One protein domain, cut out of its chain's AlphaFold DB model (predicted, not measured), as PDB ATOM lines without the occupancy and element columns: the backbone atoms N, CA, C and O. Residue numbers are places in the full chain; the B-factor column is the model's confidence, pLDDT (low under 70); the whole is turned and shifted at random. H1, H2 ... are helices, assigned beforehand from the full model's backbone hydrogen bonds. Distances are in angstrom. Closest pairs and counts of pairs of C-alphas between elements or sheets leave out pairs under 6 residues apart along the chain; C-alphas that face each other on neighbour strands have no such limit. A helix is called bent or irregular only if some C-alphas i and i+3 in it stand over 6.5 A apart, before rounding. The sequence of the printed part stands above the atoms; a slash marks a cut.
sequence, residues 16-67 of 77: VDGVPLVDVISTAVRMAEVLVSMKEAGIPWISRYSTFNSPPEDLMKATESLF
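This is residues 16 to 67 of the 77 residues of an uncharacterized protein of Deltaproteobacteria bacterium (UniProt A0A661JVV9). Two separate helices with no common core are strung along an open, stretched chain: the longer, H1, has a free tail, residues 16 to 23, before it, and a long winding link carries the chain away to the shorter H2 at the far end. Residues 16 to 33 and 47 to 67, and with them the first part of H1 and the whole of H2, stand free. The printed part has 52 residues, with two named helices in the order H1, H2 and no named strand, and its class is all helix. It is extended, with a radius of gyration of the C-alphas of 17.4 A, and elongated, spanning 50 by 31 by 19 A.

Start at H1, residues 24 to 40, the longest helix, and look on to H2, residues 57 to 66: the two are apart, with no C-alpha of the one within 8 A of the other. In the backbone of H1 every O i to N i+4 pair is within hydrogen-bond range, while in H2 4 of 6 are.

Find C-alpha 24 at (-15.895, -50.562, -6.102); from there H1 runs 24.4 A to C-alpha 40 at (-11.008, -28.459, 2.903). H2 runs 14.7 A from C-alpha 57 to C-alpha 66, which you find at (-41.865, -40.600, 2.935). Neither helix is bent.

Look for the two C-alphas farthest apart, those of Gly 18 and Lys 61, at 50.8 A. The link from H1 to H2, residues 41 to 56, is long, with 16 residues. The printed part has no cut. In the B-factor column the mean pLDDT of the printed part is 89.6; H1 has a mean of 95 and H2 of 83, and no printed residue is under 70.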
ATOM      1  N   VAL A  16      -7.240 -61.687 -11.944       91.81
ATOM      2  CA  VAL A  16      -7.732 -62.838 -12.713       91.81
ATOM      3  C   VAL A  16      -7.098 -62.763 -14.096       91.81
ATOM      4  O   VAL A  16      -7.199 -61.734 -14.755       91.81
ATOM      5  N   ASP A  17      -6.406 -63.822 -14.518       93.75
ATOM      6  CA  ASP A  17      -5.718 -63.896 -15.817       93.75
ATOM      7  C   ASP A  17      -4.753 -62.719 -16.085       93.75
ATOM      8  O   ASP A  17      -4.633 -62.219 -17.202       93.75
ATOM      9  N   GLY A  18      -4.068 -62.251 -15.034       93.81
ATOM     10  CA  GLY A  18      -3.163 -61.097 -15.089       93.81
ATOM     11  C   GLY A  18      -3.867 -59.734 -15.154       93.81
ATOM     12  O   GLY A  18      -3.204 -58.712 -15.328       93.81
ATOM     13  N   VAL A  19      -5.196 -59.698 -15.015       95.75
ATOM     14  CA  VAL A  19      -5.999 -58.469 -14.971       95.75
ATOM     15  C   VAL A  19      -6.327 -58.119 -13.518       95.75
ATOM     16  O   VAL A  19      -6.903 -58.953 -12.815       95.75
ATOM     17  N   PRO A  20      -6.019 -56.899 -13.045       94.31
ATOM     18  CA  PRO A  20      -6.296 -56.503 -11.671       94.31
ATOM     19  C   PRO A  20      -7.797 -56.349 -11.413       94.31
ATOM     20  O   PRO A  20      -8.546 -55.822 -12.239       94.31
ATOM     21  N   LEU A  21      -8.224 -56.760 -10.223       92.50
ATOM     22  CA  LEU A  21      -9.577 -56.546  -9.726       92.50
ATOM     23  C   LEU A  21      -9.663 -55.209  -8.990       92.50
ATOM     24  O   LEU A  21      -8.821 -54.885  -8.153       92.50
ATOM     25  N   VAL A  22     -10.724 -54.453  -9.268       93.19
ATOM     26  CA  VAL A  22     -11.022 -53.189  -8.588       93.19
ATOM     27  C   VAL A  22     -12.237 -53.385  -7.694       93.19
ATOM     28  O   VAL A  22     -13.331 -53.676  -8.175       93.19
ATOM     29  N   ASP A  23     -12.053 -53.199  -6.388       90.69
ATOM     30  CA  ASP A  23     -13.164 -53.151  -5.443       90.69
ATOM     31  C   ASP A  23     -13.833 -51.775  -5.496       90.69
ATOM     32  O   ASP A  23     -13.248 -50.748  -5.141       90.69
ATOM     33  N   VAL A  24     -15.086 -51.771  -5.942       93.81
ATOM     34  CA  VAL A  24     -15.895 -50.562  -6.102       93.81
ATOM     35  C   VAL A  24     -16.095 -49.849  -4.766       93.81
ATOM     36  O   VAL A  24     -16.080 -48.620  -4.737       93.81
ATOM     37  N   ILE A  25     -16.245 -50.584  -3.658       94.88
ATOM     38  CA  ILE A  25     -16.533 -49.983  -2.353       94.88
ATOM     39  C   ILE A  25     -15.304 -49.257  -1.814       94.88
ATOM     40  O   ILE A  25     -15.387 -48.059  -1.542       94.88
ATOM     41  N   SER A  26     -14.152 -49.927  -1.705       93.00
ATOM     42  CA  SER A  26     -12.923 -49.260  -1.247       93.00
ATOM     43  C   SER A  26     -12.495 -48.129  -2.181       93.00
ATOM     44  O   SER A  26     -12.074 -47.074  -1.704       93.00
ATOM     45  N   THR A  27     -12.676 -48.287  -3.495       96.38
ATOM     46  CA  THR A  27     -12.392 -47.222  -4.467       96.38
ATOM     47  C   THR A  27     -13.300 -46.010  -4.254       96.38
ATOM     48  O   THR A  27     -12.819 -44.876  -4.250       96.38
ATOM     49  N   ALA A  28     -14.601 -46.224  -4.028       96.94
ATOM     50  CA  ALA A  28     -15.547 -45.145  -3.755       96.94
ATOM     51  C   ALA A  28     -15.235 -44.419  -2.438       96.94
ATOM     52  O   ALA A  28     -15.236 -43.189  -2.410       96.94
ATOM     53  N   VAL A  29     -14.907 -45.160  -1.371       97.75
ATOM     54  CA  VAL A  29     -14.485 -44.575  -0.085       97.75
ATOM     55  C   VAL A  29     -13.232 -43.728  -0.274       97.75
ATOM     56  O   VAL A  29     -13.200 -42.572   0.144       97.75
ATOM     57  N   ARG A  30     -12.226 -44.252  -0.982       97.62
ATOM     58  CA  ARG A  30     -10.984 -43.516  -1.224       97.62
ATOM     59  C   ARG A  30     -11.209 -42.249  -2.045       97.62
ATOM     60  O   ARG A  30     -10.592 -41.223  -1.774       97.62
ATOM     61  N   MET A  31     -12.108 -42.299  -3.025       97.00
ATOM     62  CA  MET A  31     -12.490 -41.112  -3.786       97.00
ATOM     63  C   MET A  31     -13.207 -40.086  -2.900       97.00
ATOM     64  O   MET A  31     -12.918 -38.897  -2.994       97.00
ATOM     65  N   ALA A  32     -14.094 -40.526  -2.005       95.56
ATOM     66  CA  ALA A  32     -14.767 -39.634  -1.062       95.56
ATOM     67  C   ALA A  32     -13.768 -38.897  -0.152       95.56
ATOM     68  O   ALA A  32     -13.915 -37.696   0.056       95.56
ATOM     69  N   GLU A  33     -12.717 -39.570   0.323       96.88
ATOM     70  CA  GLU A  33     -11.643 -38.934   1.102       96.88
ATOM     71  C   GLU A  33     -10.922 -37.839   0.303       96.88
ATOM     72  O   GLU A  33     -10.749 -36.724   0.795       96.88
ATOM     73  N   VAL A  34     -10.557 -38.122  -0.953       96.31
ATOM     74  CA  VAL A  34      -9.923 -37.137  -1.849       96.31
ATOM     75  C   VAL A  34     -10.816 -35.910  -2.027       96.31
ATOM     76  O   VAL A  34     -10.359 -34.771  -1.934       96.31
ATOM     77  N   LEU A  35     -12.104 -36.145  -2.252       95.19
ATOM     78  CA  LEU A  35     -13.100 -35.102  -2.432       95.19
ATOM     79  C   LEU A  35     -13.291 -34.232  -1.172       95.19
ATOM     80  O   LEU A  35     -13.433 -33.011  -1.285       95.19
ATOM     81  N   VAL A  36     -13.232 -34.832   0.021       94.62
ATOM     82  CA  VAL A  36     -13.217 -34.097   1.296       94.62
ATOM     83  C   VAL A  36     -11.971 -33.219   1.394       94.62
ATOM     84  O   VAL A  36     -12.100 -32.023   1.649       94.62
ATOM     85  N   SER A  37     -10.782 -33.754   1.098       96.25
ATOM     86  CA  SER A  37      -9.545 -32.959   1.117       96.25
ATOM     87  C   SER A  37      -9.584 -31.786   0.130       96.25
ATOM     88  O   SER A  37      -9.123 -30.689   0.445       96.25
ATOM     89  N   MET A  38     -10.185 -31.966  -1.051       94.94
ATOM     90  CA  MET A  38     -10.406 -30.868  -2.002       94.94
ATOM     91  C   MET A  38     -11.314 -29.782  -1.416       94.94
ATOM     92  O   MET A  38     -11.017 -28.593  -1.548       94.94
ATOM     93  N   LYS A  39     -12.401 -30.178  -0.741       92.44
ATOM     94  CA  LYS A  39     -13.314 -29.243  -0.077       92.44
ATOM     95  C   LYS A  39     -12.609 -28.446   1.020       92.44
ATOM     96  O   LYS A  39     -12.806 -27.233   1.091       92.44
ATOM     97  N   GLU A  40     -11.799 -29.102   1.844       93.00
ATOM     98  CA  GLU A  40     -11.008 -28.459   2.903       93.00
ATOM     99  C   GLU A  40      -9.976 -27.478   2.335       93.00
ATOM    100  O   GLU A  40      -9.777 -26.401   2.892       93.00
ATOM    101  N   ALA A  41      -9.400 -27.786   1.170       96.19
ATOM    102  CA  ALA A  41      -8.510 -26.887   0.432       96.19
ATOM    103  C   ALA A  41      -9.236 -25.717  -0.274       96.19
ATOM    104  O   ALA A  41      -8.597 -24.911  -0.950       96.19
ATOM    105  N   GLY A  42     -10.565 -25.615  -0.155       93.62
ATOM    106  CA  GLY A  42     -11.371 -24.572  -0.795       93.62
ATOM    107  C   GLY A  42     -11.679 -24.821  -2.274       93.62
ATOM    108  O   GLY A  42     -12.257 -23.955  -2.930       93.62
ATOM    109  N   ILE A  43     -11.342 -25.997  -2.807       92.44
ATOM    110  CA  ILE A  43     -11.623 -26.367  -4.196       92.44
ATOM    111  C   ILE A  43     -13.080 -26.853  -4.297       92.44
ATOM    112  O   ILE A  43     -13.486 -27.773  -3.576       92.44
ATOM    113  N   PRO A  44     -13.904 -26.276  -5.191       84.38
ATOM    114  CA  PRO A  44     -15.238 -26.798  -5.464       84.38
ATOM    115  C   PRO A  44     -15.159 -28.222  -6.032       84.38
ATOM    116  O   PRO A  44     -14.613 -28.447  -7.106       84.38
ATOM    117  N   TRP A  45     -15.722 -29.183  -5.305       84.00
ATOM    118  CA  TRP A  45     -15.675 -30.617  -5.615       84.00
ATOM    119  C   TRP A  45     -16.964 -31.145  -6.265       84.00
ATOM    120  O   TRP A  45     -16.968 -32.208  -6.874       84.00
ATOM    121  N   ILE A  46     -18.056 -30.379  -6.176       86.19
ATOM    122  CA  ILE A  46     -19.331 -30.644  -6.853       86.19
ATOM    123  C   ILE A  46     -19.792 -29.343  -7.512       86.19
ATOM    124  O   ILE A  46     -19.971 -28.327  -6.836       86.19
ATOM    125  N   SER A  47     -20.004 -29.373  -8.828       88.38
ATOM    126  CA  SER A  47     -20.524 -28.220  -9.568       88.38
ATOM    127  C   SER A  47     -22.000 -27.988  -9.255       88.38
ATOM    128  O   SER A  47     -22.825 -28.877  -9.446       88.38
ATOM    129  N   ARG A  48     -22.350 -26.768  -8.837       86.69
ATOM    130  CA  ARG A  48     -23.739 -26.348  -8.578       86.69
ATOM    131  C   ARG A  48     -24.384 -25.609  -9.754       86.69
ATOM    132  O   ARG A  48     -25.467 -25.067  -9.608       86.69
ATOM    133  N   TYR A  49     -23.744 -25.578 -10.922       85.56
ATOM    134  CA  TYR A  49     -24.222 -24.771 -12.052       85.56
ATOM    135  C   TYR A  49     -25.425 -25.382 -12.798       85.56
ATOM    136  O   TYR A  49     -26.200 -24.659 -13.410       85.56
ATOM    137  N   SER A  50     -25.598 -26.706 -12.767       84.44
ATOM    138  CA  SER A  50     -26.636 -27.389 -13.554       84.44
ATOM    139  C   SER A  50     -27.233 -28.568 -12.781       84.44
ATOM    140  O   SER A  50     -27.923 -28.353 -11.791       84.44
ATOM    141  N   THR A  51     -26.937 -29.807 -13.175       82.69
ATOM    142  CA  THR A  51     -27.569 -31.034 -12.666       82.69
ATOM    143  C   THR A  51     -27.579 -31.165 -11.141       82.69
ATOM    144  O   THR A  51     -28.528 -31.700 -10.583       82.69
ATOM    145  N   PHE A  52     -26.556 -30.651 -10.452       82.19
ATOM    146  CA  PHE A  52     -26.457 -30.709  -8.989       82.19
ATOM    147  C   PHE A  52     -26.731 -29.366  -8.301       82.19
ATOM    148  O   PHE A  52     -26.279 -29.172  -7.173       82.19
ATOM    149  N   ASN A  53     -27.424 -28.423  -8.949       85.19
ATOM    150  CA  ASN A  53     -27.731 -27.114  -8.366       85.19
ATOM    151  C   ASN A  53     -28.588 -27.253  -7.096       85.19
ATOM    152  O   ASN A  53     -28.123 -26.958  -5.996       85.19
ATOM    153  N   SER A  54     -29.811 -27.761  -7.235       81.94
ATOM    154  CA  SER A  54     -30.736 -28.080  -6.142       81.94
ATOM    155  C   SER A  54     -31.825 -29.030  -6.653       81.94
ATOM    156  O   SER A  54     -32.151 -28.978  -7.843       81.94
ATOM    157  N   PRO A  55     -32.376 -29.912  -5.803       83.56
ATOM    158  CA  PRO A  55     -33.527 -30.724  -6.183       83.56
ATOM    159  C   PRO A  55     -34.774 -29.840  -6.413       83.56
ATOM    160  O   PRO A  55     -34.912 -28.807  -5.759       83.56
ATOM    161  N   PRO A  56     -35.696 -30.232  -7.313       86.88
ATOM    162  CA  PRO A  56     -36.995 -29.574  -7.467       86.88
ATOM    163  C   PRO A  56     -37.811 -29.565  -6.166       86.88
ATOM    164  O   PRO A  56     -37.869 -30.578  -5.466       86.88
ATOM    165  N   GLU A  57     -38.501 -28.457  -5.874       86.69
ATOM    166  CA  GLU A  57     -39.290 -28.294  -4.639       86.69
ATOM    167  C   GLU A  57     -40.375 -29.364  -4.464       86.69
ATOM    168  O   GLU A  57     -40.590 -29.859  -3.358       86.69
ATOM    169  N   ASP A  58     -41.040 -29.760  -5.550       89.00
ATOM    170  CA  ASP A  58     -42.100 -30.772  -5.498       89.00
ATOM    171  C   ASP A  58     -41.552 -32.144  -5.075       89.00
ATOM    172  O   ASP A  58     -42.193 -32.870  -4.312       89.00
ATOM    173  N   LEU A  59     -40.326 -32.476  -5.504       85.50
ATOM    174  CA  LEU A  59     -39.643 -33.699  -5.082       85.50
ATOM    175  C   LEU A  59     -39.193 -33.622  -3.621       85.50
ATOM    176  O   LEU A  59     -39.253 -34.634  -2.921       85.50
ATOM    177  N   MET A  60     -38.795 -32.443  -3.134       83.44
ATOM    178  CA  MET A  60     -38.478 -32.254  -1.714       83.44
ATOM    179  C   MET A  60     -39.704 -32.505  -0.829       83.44
ATOM    180  O   MET A  60     -39.632 -33.335   0.075       83.44
ATOM    181  N   LYS A  61     -40.850 -31.882  -1.146       82.94
ATOM    182  CA  LYS A  61     -42.107 -32.046  -0.386       82.94
ATOM    183  C   LYS A  61     -42.596 -33.496  -0.375       82.94
ATOM    184  O   LYS A  61     -43.026 -34.002   0.659       82.94
ATOM    185  N   ALA A  62     -42.513 -34.183  -1.516       84.88
ATOM    186  CA  ALA A  62     -42.873 -35.596  -1.600       84.88
ATOM    187  C   ALA A  62     -41.947 -36.472  -0.735       84.88
ATOM    188  O   ALA A  62     -42.417 -37.380  -0.049       84.88
ATOM    189  N   THR A  63     -40.644 -36.178  -0.722       80.81
ATOM    190  CA  THR A  63     -39.650 -36.961   0.029       80.81
ATOM    191  C   THR A  63     -39.785 -36.774   1.540       80.81
ATOM    192  O   THR A  63     -39.729 -37.769   2.256       80.81
ATOM    193  N   GLU A  64     -40.040 -35.556   2.030       80.50
ATOM    194  CA  GLU A  64     -40.263 -35.281   3.464       80.50
ATOM    195  C   GLU A  64     -41.407 -36.117   4.056       80.50
ATOM    196  O   GLU A  64     -41.329 -36.568   5.198       80.50
ATOM    197  N   SER A  65     -42.449 -36.382   3.260       76.81
ATOM    198  CA  SER A  65     -43.581 -37.217   3.684       76.81
ATOM    199  C   SER A  65     -43.246 -38.712   3.793       76.81
ATOM    200  O   SER A  65     -43.864 -39.425   4.582       76.81
ATOM    201  N   LEU A  66     -42.267 -39.188   3.014       82.00
ATOM    202  CA  LEU A  66     -41.865 -40.600   2.935       82.00
ATOM    203  C   LEU A  66     -40.685 -40.924   3.857       82.00
ATOM    204  O   LEU A  66     -40.591 -42.024   4.395       82.00
ATOM    205  N   PHE A  67     -39.792 -39.958   4.037       75.75
ATOM    206  CA  PHE A  67     -38.588 -40.064   4.842       75.75
ATOM    207  C   PHE A  67     -38.477 -38.798   5.696       75.75
ATOM    208  O   PHE A  67     -37.873 -37.821   5.250       75.75
TER     209      PHE A  67